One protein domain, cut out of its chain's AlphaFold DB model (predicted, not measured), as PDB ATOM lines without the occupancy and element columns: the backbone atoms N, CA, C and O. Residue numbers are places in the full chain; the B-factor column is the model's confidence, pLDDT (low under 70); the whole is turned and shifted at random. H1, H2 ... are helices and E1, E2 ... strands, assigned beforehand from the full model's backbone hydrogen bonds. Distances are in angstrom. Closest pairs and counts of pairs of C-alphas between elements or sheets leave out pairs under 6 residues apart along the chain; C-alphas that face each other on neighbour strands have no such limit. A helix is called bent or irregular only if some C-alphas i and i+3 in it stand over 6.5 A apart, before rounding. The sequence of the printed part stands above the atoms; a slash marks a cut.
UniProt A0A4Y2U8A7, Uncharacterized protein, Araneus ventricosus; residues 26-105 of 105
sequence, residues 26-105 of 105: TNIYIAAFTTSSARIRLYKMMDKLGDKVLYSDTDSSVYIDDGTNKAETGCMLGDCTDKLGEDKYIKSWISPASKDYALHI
ATOM      1  N   THR A  26     146.522 145.314 173.313       80.81
ATOM      2  CA  THR A  26     147.244 144.949 172.093       80.81
ATOM      3  C   THR A  26     147.840 143.550 172.221       80.81
ATOM      4  O   THR A  26     148.653 143.265 173.095       80.81
ATOM      5  N   ASN A  27     147.458 142.654 171.309       89.38
ATOM      6  CA  ASN A  27     148.019 141.308 171.224       89.38
ATOM      7  C   ASN A  27     148.716 141.111 169.875       89.38
ATOM      8  O   ASN A  27     148.068 140.960 168.835       89.38
ATOM      9  N   ILE A  28     150.049 141.074 169.906       90.38
ATOM     10  CA  ILE A  28     150.882 140.950 168.706       90.38
ATOM     11  C   ILE A  28     150.645 139.643 167.941       90.38
ATOM     12  O   ILE A  28     150.712 139.633 166.714       90.38
ATOM     13  N   TYR A  29     150.310 138.551 168.632       93.81
ATOM     14  CA  TYR A  29     150.029 137.272 167.986       93.81
ATOM     15  C   TYR A  29     148.723 137.349 167.200       93.81
ATOM     16  O   TYR A  29     148.694 136.990 166.024       93.81
ATOM     17  N   ILE A  30     147.662 137.892 167.808       94.44
ATOM     18  CA  ILE A  30     146.380 138.109 167.121       94.44
ATOM     19  C   ILE A  30     146.578 139.036 165.917       94.44
ATOM     20  O   ILE A  30     146.099 138.726 164.827       94.44
ATOM     21  N   ALA A  31     147.331 140.127 166.076       92.81
ATOM     22  CA  ALA A  31     147.640 141.036 164.976       92.81
ATOM     23  C   ALA A  31     148.376 140.318 163.829       92.81
ATOM     24  O   ALA A  31     147.954 140.409 162.675       92.81
ATOM     25  N   ALA A  32     149.415 139.537 164.135       95.81
ATOM     26  CA  ALA A  32     150.188 138.799 163.139       95.81
ATOM     27  C   ALA A  32     149.334 137.779 162.368       95.81
ATOM     28  O   ALA A  32     149.424 137.712 161.136       95.81
ATOM     29  N   PHE A  33     148.477 137.018 163.058       96.31
ATOM     30  CA  PHE A  33     147.568 136.061 162.419       96.31
ATOM     31  C   PHE A  33     146.520 136.756 161.548       96.31
ATOM     32  O   PHE A  33     146.301 136.330 160.410       96.31
ATOM     33  N   THR A  34     145.920 137.845 162.030       94.75
ATOM     34  CA  THR A  34     144.937 138.628 161.269       94.75
ATOM     35  C   THR A  34     145.562 139.224 160.010       94.75
ATOM     36  O   THR A  34     145.039 139.022 158.913       94.75
ATOM     37  N   THR A  35     146.718 139.884 160.123       95.56
ATOM     38  CA  THR A  35     147.408 140.484 158.971       95.56
ATOM     39  C   THR A  35     147.883 139.429 157.973       95.56
ATOM     40  O   THR A  35     147.739 139.622 156.767       95.56
ATOM     41  N   SER A  36     148.417 138.296 158.438       96.31
ATOM     42  CA  SER A  36     148.861 137.217 157.544       96.31
ATOM     43  C   SER A  36     147.685 136.586 156.800       96.31
ATOM     44  O   SER A  36     147.767 136.362 155.594       96.31
ATOM     45  N   SER A  37     146.560 136.377 157.488       94.94
ATOM     46  CA  SER A  37     145.334 135.851 156.877       94.94
ATOM     47  C   SER A  37     144.766 136.808 155.826       94.94
ATOM     48  O   SER A  37     144.414 136.371 154.729       94.94
ATOM     49  N   ALA A  38     144.740 138.113 156.116       94.25
ATOM     50  CA  ALA A  38     144.330 139.137 155.156       94.25
ATOM     51  C   ALA A  38     145.247 139.162 153.919       94.25
ATOM     52  O   ALA A  38     144.754 139.131 152.793       94.25
ATOM     53  N   ARG A  39     146.574 139.108 154.112       95.56
ATOM     54  CA  ARG A  39     147.553 139.049 153.009       95.56
ATOM     55  C   ARG A  39     147.378 137.816 152.132       95.56
ATOM     56  O   ARG A  39     147.408 137.946 150.914       95.56
ATOM     57  N   ILE A  40     147.165 136.636 152.717       95.62
ATOM     58  CA  ILE A  40     146.915 135.405 151.950       95.62
ATOM     59  C   ILE A  40     145.631 135.536 151.127       95.62
ATOM     60  O   ILE A  40     145.590 135.093 149.979       95.62
ATOM     61  N   ARG A  41     144.576 136.143 151.685       93.06
ATOM     62  CA  ARG A  41     143.314 136.352 150.964       93.06
ATOM     63  C   ARG A  41     143.485 137.309 149.785       93.06
ATOM     64  O   ARG A  41     143.056 136.971 148.686       93.06
ATOM     65  N   LEU A  42     144.160 138.439 149.996       94.50
ATOM     66  CA  LEU A  42     144.483 139.388 148.927       94.50
ATOM     67  C   LEU A  42     145.363 138.731 147.853       94.50
ATOM     68  O   LEU A  42     145.075 138.854 146.667       94.50
ATOM     69  N   TYR A  43     146.377 137.962 148.262       94.50
ATOM     70  CA  TYR A  43     147.247 137.226 147.344       94.50
ATOM     71  C   TYR A  43     146.461 136.253 146.466       94.50
ATOM     72  O   TYR A  43     146.619 136.285 145.256       94.50
ATOM     73  N   LYS A  44     145.562 135.441 147.036       92.75
ATOM     74  CA  LYS A  44     144.729 134.505 146.259       92.75
ATOM     75  C   LYS A  44     143.882 135.201 145.193       92.75
ATOM     76  O   LYS A  44     143.650 134.626 144.138       92.75
ATOM     77  N   MET A  45     143.397 136.411 145.469       91.19
ATOM     78  CA  MET A  45     142.666 137.201 144.479       91.19
ATOM     79  C   MET A  45     143.599 137.696 143.368       91.19
ATOM     80  O   MET A  45     143.274 137.551 142.195       91.19
ATOM     81  N   MET A  46     144.763 138.241 143.728       93.44
ATOM     82  CA  MET A  46     145.758 138.708 142.756       93.44
ATOM     83  C   MET A  46     146.306 137.566 141.894       93.44
ATOM     84  O   MET A  46     146.498 137.754 140.701       93.44
ATOM     85  N   ASP A  47     146.486 136.373 142.461       94.00
ATOM     86  CA  ASP A  47     146.958 135.172 141.762       94.00
ATOM     87  C   ASP A  47     145.992 134.747 140.640       94.00
ATOM     88  O   ASP A  47     146.430 134.395 139.549       94.00
ATOM     89  N   LYS A  48     144.670 134.886 140.853       91.31
ATOM     90  CA  LYS A  48     143.655 134.681 139.799       91.31
ATOM     91  C   LYS A  48     143.757 135.720 138.671       91.31
ATOM     92  O   LYS A  48     143.450 135.403 137.527       91.31
ATOM     93  N   LEU A  49     144.131 136.958 139.001       93.69
ATOM     94  CA  LEU A  49     144.239 138.074 138.052       93.69
ATOM     95  C   LEU A  49     145.588 138.088 137.310       93.69
ATOM     96  O   LEU A  49     145.680 138.650 136.217       93.69
ATOM     97  N   GLY A  50     146.623 137.475 137.890       93.56
ATOM     98  CA  GLY A  50     147.965 137.372 137.325       93.56
ATOM     99  C   GLY A  50     148.549 138.733 136.944       93.56
ATOM    100  O   GLY A  50     148.461 139.707 137.694       93.56
ATOM    101  N   ASP A  51     149.089 138.817 135.729       94.75
ATOM    102  CA  ASP A  51     149.770 140.008 135.198       94.75
ATOM    103  C   ASP A  51     148.838 141.207 134.939       94.75
ATOM    104  O   ASP A  51     149.280 142.266 134.492       94.75
ATOM    105  N   LYS A  52     147.530 141.064 135.184       95.81
ATOM    106  CA  LYS A  52     146.552 142.148 135.026       95.81
ATOM    107  C   LYS A  52     146.497 143.073 136.237       95.81
ATOM    108  O   LYS A  52     145.892 144.137 136.134       95.81
ATOM    109  N   VAL A  53     147.096 142.696 137.366       95.38
ATOM    110  CA  VAL A  53     147.135 143.518 138.583       95.38
ATOM    111  C   VAL A  53     148.059 144.722 138.383       95.38
ATOM    112  O   VAL A  53     149.234 144.571 138.069       95.38
ATOM    113  N   LEU A  54     147.530 145.927 138.601       95.25
ATOM    114  CA  LEU A  54     148.264 147.194 138.494       95.25
ATOM    115  C   LEU A  54     148.709 147.742 139.849       95.25
ATOM    116  O   LEU A  54     149.724 148.429 139.941       95.25
ATOM    117  N   TYR A  55     147.916 147.503 140.890       95.69
ATOM    118  CA  TYR A  55     148.150 148.039 142.225       95.69
ATOM    119  C   TYR A  55     147.412 147.206 143.268       95.69
ATOM    120  O   TYR A  55     146.336 146.681 142.986       95.69
ATOM    121  N   SER A  56     147.947 147.149 144.485       94.38
ATOM    122  CA  SER A  56     147.283 146.542 145.637       94.38
ATOM    123  C   SER A  56     147.598 147.311 146.919       94.38
ATOM    124  O   SER A  56     148.753 147.678 147.139       94.38
ATOM    125  N   ASP A  57     146.611 147.489 147.792       93.62
ATOM    126  CA  ASP A  57     146.801 148.014 149.148       93.62
ATOM    127  C   ASP A  57     145.828 147.344 150.114       93.62
ATOM    128  O   ASP A  57     144.622 147.441 149.906       93.62
ATOM    129  N   THR A  58     146.381 146.719 151.161       91.12
ATOM    130  CA  THR A  58     145.743 146.110 152.345       91.12
ATOM    131  C   THR A  58     144.566 145.166 152.072       91.12
ATOM    132  O   THR A  58     144.655 143.978 152.374       91.12
ATOM    133  N   ASP A  59     143.475 145.683 151.523       91.81
ATOM    134  CA  ASP A  59     142.204 145.018 151.247       91.81
ATOM    135  C   ASP A  59     141.659 145.300 149.832       91.81
ATOM    136  O   ASP A  59     140.504 145.002 149.534       91.81
ATOM    137  N   SER A  60     142.466 145.889 148.944       92.75
ATOM    138  CA  SER A  60     142.035 146.307 147.611       92.75
ATOM    139  C   SER A  60     143.090 146.073 146.541       92.75
ATOM    140  O   SER A  60     144.288 146.046 146.818       92.75
ATOM    141  N   SER A  61     142.624 145.914 145.303       94.06
ATOM    142  CA  SER A  61     143.462 145.781 144.117       94.06
ATOM    143  C   SER A  61     142.833 146.528 142.952       94.06
ATOM    144  O   SER A  61     141.611 146.569 142.818       94.06
ATOM    145  N   VAL A  62     143.680 147.076 142.090       95.25
ATOM    146  CA  VAL A  62     143.312 147.631 140.787       95.25
ATOM    147  C   VAL A  62     143.891 146.714 139.723       95.25
ATOM    148  O   VAL A  62     145.040 146.285 139.846       95.25
ATOM    149  N   TYR A  63     143.104 146.387 138.705       95.38
ATOM    150  CA  TYR A  63     143.511 145.485 137.633       95.38
ATOM    151  C   TYR A  63     142.924 145.919 136.290       95.38
ATOM    152  O   TYR A  63     141.958 146.681 136.240       95.38
ATOM    153  N   ILE A  64     143.527 145.445 135.203       95.06
ATOM    154  CA  ILE A  64     143.017 145.619 133.842       95.06
ATOM    155  C   ILE A  64     141.937 144.566 133.593       95.06
ATOM    156  O   ILE A  64     142.252 143.378 133.592       95.06
ATOM    157  N   ASP A  65     140.702 144.991 133.338       92.31
ATOM    158  CA  ASP A  65     139.629 144.102 132.874       92.31
ATOM    159  C   ASP A  65     139.842 143.757 131.387       92.31
ATOM    160  O   ASP A  65     139.960 144.653 130.546       92.31
ATOM    161  N   ASP A  66     139.930 142.467 131.062       90.81
ATOM    162  CA  ASP A  66     140.024 141.956 129.687       90.81
ATOM    163  C   ASP A  66     138.742 141.254 129.206       90.81
ATOM    164  O   ASP A  66     138.726 140.626 128.146       90.81
ATOM    165  N   GLY A  67     137.659 141.369 129.976       89.56
ATOM    166  CA  GLY A  67     136.364 140.743 129.728       89.56
ATOM    167  C   GLY A  67     136.278 139.284 130.179       89.56
ATOM    168  O   GLY A  67     135.182 138.722 130.186       89.56
ATOM    169  N   THR A  68     137.392 138.658 130.572       88.62
ATOM    170  CA  THR A  68     137.437 137.249 131.004       88.62
ATOM    171  C   THR A  68     137.901 137.068 132.446       88.62
ATOM    172  O   THR A  68     137.615 136.044 133.063       88.62
ATOM    173  N   ASN A  69     138.568 138.072 133.008       87.81
ATOM    174  CA  ASN A  69     139.199 138.043 134.324       87.81
ATOM    175  C   ASN A  69     138.391 138.758 135.421       87.81
ATOM    176  O   ASN A  69     138.961 139.216 136.412       87.81
ATOM    177  N   LYS A  70     137.067 138.867 135.257       84.38
ATOM    178  CA  LYS A  70     136.211 139.580 136.210       84.38
ATOM    179  C   LYS A  70     136.298 138.934 137.596       84.38
ATOM    180  O   LYS A  70     135.973 137.758 137.768       84.38
ATOM    181  N   ALA A  71     136.738 139.714 138.582       84.38
ATOM    182  CA  ALA A  71     136.857 139.245 139.957       84.38
ATOM    183  C   ALA A  71     135.481 138.873 140.542       84.38
ATOM    184  O   ALA A  71     134.484 139.557 140.311       84.38
ATOM    185  N   GLU A  72     135.438 137.797 141.329       86.38
ATOM    186  CA  GLU A  72     134.242 137.394 142.072       86.38
ATOM    187  C   GLU A  72     133.923 138.446 143.146       86.38
ATOM    188  O   GLU A  72     134.712 138.657 144.070       86.38
ATOM    189  N   THR A  73     132.764 139.098 143.031       90.62
ATOM    190  CA  THR A  73     132.283 140.083 144.009       90.62
ATOM    191  C   THR A  73     131.056 139.584 144.762       90.62
ATOM    192  O   THR A  73     130.243 138.846 144.207       90.62
ATOM    193  N   GLY A  74     130.880 140.030 146.004       92.06
ATOM    194  CA  GLY A  74     129.743 139.650 146.844       92.06
ATOM    195  C   GLY A  74     129.445 140.659 147.951       92.06
ATOM    196  O   GLY A  74     130.114 141.686 148.077       92.06
ATOM    197  N   CYS A  75     128.399 140.380 148.733       91.81
ATOM    198  CA  CYS A  75     127.917 141.238 149.821       91.81
ATOM    199  C   CYS A  75     128.143 140.649 151.222       91.81
ATOM    200  O   CYS A  75     127.703 141.239 152.211       91.81
ATOM    201  N   MET A  76     128.804 139.494 151.325       93.69
ATOM    202  CA  MET A  76     129.081 138.835 152.599       93.69
ATOM    203  C   MET A  76     130.435 139.263 153.166       93.69
ATOM    204  O   MET A  76     131.290 139.835 152.487       93.69
ATOM    205  N   LEU A  77     130.647 138.974 154.452       89.94
ATOM    206  CA  LEU A  77     131.883 139.335 155.133       89.94
ATOM    207  C   LEU A  77     133.105 138.685 154.464       89.94
ATOM    208  O   LEU A  77     133.286 137.465 154.463       89.94
ATOM    209  N   GLY A  78     133.988 139.550 153.968       87.12
ATOM    210  CA  GLY A  78     135.236 139.191 153.313       87.12
ATOM    211  C   GLY A  78     135.128 138.993 151.802       87.12
ATOM    212  O   GLY A  78     136.156 138.776 151.154       87.12
ATOM    213  N   ASP A  79     133.932 139.055 151.229       92.19
ATOM    214  CA  ASP A  79     133.801 139.109 149.778       92.19
ATOM    215  C   ASP A  79     134.507 140.355 149.239       92.19
ATOM    216  O   ASP A  79     134.592 141.389 149.906       92.19
ATOM    217  N   CYS A  80     135.032 140.249 148.021       91.00
ATOM    218  CA  CYS A  80     135.521 141.430 147.326       91.00
ATOM    219  C   CYS A  80     134.316 142.269 146.897       91.00
ATOM    220  O   CYS A  80     133.292 141.737 146.469       91.00
ATOM    221  N   THR A  81     134.432 143.586 147.007       92.88
ATOM    222  CA  THR A  81     133.370 144.512 146.611       92.88
ATOM    223  C   THR A  81     133.886 145.416 145.505       92.88
ATOM    224  O   THR A  81     135.008 145.920 145.585       92.88
ATOM    225  N   ASP A  82     133.064 145.637 144.482       92.38
ATOM    226  CA  ASP A  82     133.336 146.654 143.472       92.38
ATOM    227  C   ASP A  82     133.199 148.053 144.096       92.38
ATOM    228  O   ASP A  82     132.119 148.457 144.529       92.38
ATOM    229  N   LYS A  83     134.317 148.785 144.170       91.56
ATOM    230  CA  LYS A  83     134.370 150.134 144.754       91.56
ATOM    231  C   LYS A  83     133.898 151.229 143.792       91.56
ATOM    232  O   LYS A  83     133.571 152.321 144.253       91.56
ATOM    233  N   LEU A  84     133.902 150.982 142.482       91.06
ATOM    234  CA  LEU A  84     133.491 151.964 141.475       91.06
ATOM    235  C   LEU A  84     131.976 151.918 141.265       91.06
ATOM    236  O   LEU A  84     131.349 152.966 141.076       91.06
ATOM    237  N   GLY A  85     131.400 150.722 141.387       87.19
ATOM    238  CA  GLY A  85     129.991 150.431 141.156       87.19
ATOM    239  C   GLY A  85     129.736 149.926 139.738       87.19
ATOM    240  O   GLY A  85     130.598 150.016 138.867       87.19
ATOM    241  N   GLU A  86     128.523 149.421 139.512       84.75
ATOM    242  CA  GLU A  86     128.148 148.795 138.241       84.75
ATOM    243  C   GLU A  86     128.391 149.722 137.038       84.75
ATOM    244  O   GLU A  86     128.128 150.928 137.089       84.75
ATOM    245  N   ASP A  87     128.922 149.130 135.965       84.94
ATOM    246  CA  ASP A  87     129.232 149.770 134.683       84.94
ATOM    247  C   ASP A  87     130.183 150.979 134.755       84.94
ATOM    248  O   ASP A  87     130.229 151.812 133.843       84.94
ATOM    249  N   LYS A  88     130.986 151.084 135.820       91.69
ATOM    250  CA  LYS A  88     132.019 152.115 135.966       91.69
ATOM    251  C   LYS A  88     133.411 151.515 135.916       91.69
ATOM    252  O   LYS A  88     133.736 150.570 136.622       91.69
ATOM    253  N   TYR A  89     134.263 152.151 135.122       93.06
ATOM    254  CA  TYR A  89     135.627 151.709 134.883       93.06
ATOM    255  C   TYR A  89     136.587 152.882 134.996       93.06
ATOM    256  O   TYR A  89     136.276 153.998 134.586       93.06
ATOM    257  N   ILE A  90     137.781 152.622 135.519       96.00
ATOM    258  CA  ILE A  90     138.871 153.595 135.478       96.00
ATOM    259  C   ILE A  90     139.359 153.686 134.026       96.00
ATOM    260  O   ILE A  90     139.884 152.721 133.479       96.00
ATOM    261  N   LYS A  91     139.200 154.855 133.405       95.31
ATOM    262  CA  LYS A  91     139.657 155.157 132.038       95.31
ATOM    263  C   LYS A  91     141.164 155.369 131.956       95.31
ATOM    264  O   LYS A  91     141.774 155.044 130.942       95.31
ATOM    265  N   SER A  92     141.767 155.947 132.994       95.62
ATOM    266  CA  SER A  92     143.219 156.129 133.075       95.62
ATOM    267  C   SER A  92     143.722 155.939 134.496       95.62
ATOM    268  O   SER A  92     143.119 156.455 135.439       95.62
ATOM    269  N   TRP A  93     144.853 155.250 134.625       96.25
ATOM    270  CA  TRP A  93     145.493 154.920 135.892       96.25
ATOM    271  C   TRP A  93     146.980 155.273 135.843       96.25
ATOM    272  O   TRP A  93     147.664 154.945 134.873       96.25
ATOM    273  N   ILE A  94     147.485 155.906 136.899       96.12
ATOM    274  CA  ILE A  94     148.916 156.123 137.125       96.12
ATOM    275  C   ILE A  94     149.233 155.838 138.593       96.12
ATOM    276  O   ILE A  94     148.527 156.309 139.478       96.12
ATOM    277  N   SER A  95     150.286 155.066 138.856       95.62
ATOM    278  CA  SER A  95     150.784 154.817 140.212       95.62
ATOM    279  C   SER A  95     152.307 154.674 140.180       95.62
ATOM    280  O   SER A  95     152.811 153.593 139.874       95.62
ATOM    281  N   PRO A  96     153.060 155.766 140.402       93.56
ATOM    282  CA  PRO A  96     154.520 155.718 140.371       93.56
ATOM    283  C   PRO A  96     155.121 155.010 141.594       93.56
ATOM    284  O   PRO A  96     156.238 154.501 141.511       93.56
ATOM    285  N   ALA A  97     154.406 154.975 142.724       93.38
ATOM    286  CA  ALA A  97     154.869 154.356 143.959       93.38
ATOM    287  C   ALA A  97     153.706 153.815 144.805       93.38
ATOM    288  O   ALA A  97     152.532 154.095 144.565       93.38
ATOM    289  N   SER A  98     154.040 153.038 145.840       91.56
ATOM    290  CA  SER A  98     153.047 152.590 146.820       91.56
ATOM    291  C   SER A  98     152.400 153.794 147.506       91.56
ATOM    292  O   SER A  98     153.106 154.684 147.980       91.56
ATOM    293  N   LYS A  99     151.062 153.807 147.569       92.50
ATOM    294  CA  LYS A  99     150.246 154.903 148.121       92.50
ATOM    295  C   LYS A  99     150.396 156.253 147.412       92.50
ATOM    296  O   LYS A  99     149.980 157.270 147.959       92.50
ATOM    297  N   ASP A 100     150.922 156.245 146.192       95.56
ATOM    298  CA  ASP A 100     150.957 157.394 145.294       95.56
ATOM    299  C   ASP A 100     150.317 156.985 143.964       95.56
ATOM    300  O   ASP A 100     150.849 156.145 143.228       95.56
ATOM    301  N   TYR A 101     149.110 157.486 143.700       95.75
ATOM    302  CA  TYR A 101     148.347 157.151 142.501       95.75
ATOM    303  C   TYR A 101     147.308 158.218 142.148       95.75
ATOM    304  O   TYR A 101     146.796 158.935 143.008       95.75
ATOM    305  N   ALA A 102     146.951 158.276 140.866       96.06
ATOM    306  CA  ALA A 102     145.833 159.056 140.352       96.06
ATOM    307  C   ALA A 102     145.007 158.223 139.363       96.06
ATOM    308  O   ALA A 102     145.530 157.390 138.619       96.06
ATOM    309  N   LEU A 103     143.695 158.459 139.367       95.38
ATOM    310  CA  LEU A 103     142.730 157.739 138.544       95.38
ATOM    311  C   LEU A 103     141.704 158.702 137.947       95.38
ATOM    312  O   LEU A 103     141.370 159.720 138.551       95.38
ATOM    313  N   HIS A 104     141.181 158.352 136.777       95.62
ATOM    314  CA  HIS A 104     140.076 159.049 136.123       95.62
ATOM    315  C   HIS A 104     139.021 158.024 135.710       95.62
ATOM    316  O   HIS A 104     139.365 157.033 135.066       95.62
ATOM    317  N   ILE A 105     137.765 158.258 136.094       91.06
ATOM    318  CA  ILE A 105     136.612 157.366 135.868       91.06
ATOM    319  C   ILE A 105     135.755 157.902 134.719       91.06
ATOM    320  O   ILE A 105     135.617 159.131 134.547       91.06
TER     321      ILE A 105
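What this domain is: This is residues 26 to 105 of the 105 residues of an uncharacterized protein of Araneus ventricosus (UniProt A0A4Y2U8A7). One long helix, H1, packs with its residues 39 to 52 on a small two-stranded hairpin, E1 and E2, near the middle of the domain, while its first residues, 28 to 34, stick out from the small body as a free arm together with residues 26 and 27. A second hairpin, E3 and E4, lies beyond E1 on the side away from H1, and a long stretch with no named element, residues 64 to 91, winds from the first hairpin to the second. The printed part has 80 residues with one named helix and four named strands, in the order H1, E1, E2, E3, E4; the strands form two separate antiparallel sheets, E1 - E2 and E3 - E4, and the class is mixed, helices and strands. The whole is only just loose, close to compact, with a radius of gyration of the C-alphas of 14.2 A and spans of 42 by 29 by 22 A. Residues 26 to 34, of which 28 to 34 belong to H1, stand free.

Where its parts are: H1, residues 28 to 52, begins with C-alpha 28 at (150.882, 140.950, 168.706) and is 34.0 A long from first to last C-alpha. It has a kink of 51 degrees near residue 46 and is irregular: C-alphas 48 and 51 are 9.3 A apart. E1 is residues 53 to 57, with C-alpha 53 at (147.135, 143.518, 138.583), and E2 is residues 60 to 63. E3, residues 92 to 97, is 16.0 A long, and E4, residues 100 to 104, is 14.3 A long and ends with C-alpha 104 at (140.076, 159.049, 136.123).

How they stand to each other: In H1, 19 of 21 O i to N i+4 pairs are within hydrogen-bond range. The closest C-alphas of H1 and E2, those of Lys 52 and Tyr 63, are 5.2 A apart; those of H1 and E1, of Met 46 and Val 53, are 6.5 A apart. E1 and E2 form a hairpin, antiparallel at 167 degrees, with N 54 and O 62 at 2.8 A and N 57 and O 60 at 2.9 A. E3 and E4 form a hairpin, antiparallel at 178 degrees, with N 94 and O 102 at 3.0 A and N 102 and O 94 at 2.9 A. The closest C-alphas of E1 and E3 are those of Tyr 55 and Ser 95, 7.5 A apart. H1 is apart from E3 and E4, and E2 is apart from E3 and E4.

The domain as a whole: The C-alphas of Thr 26 and Gly 67, the two farthest apart, are 43.9 A from each other. Without residues 26 to 34 the body spans 31 by 28 by 20 A. The link from E2 to E3, 28 residues, is long; the other links are tight. The printed part has no cut. Its mean pLDDT is 92.6, and no printed residue is under 70.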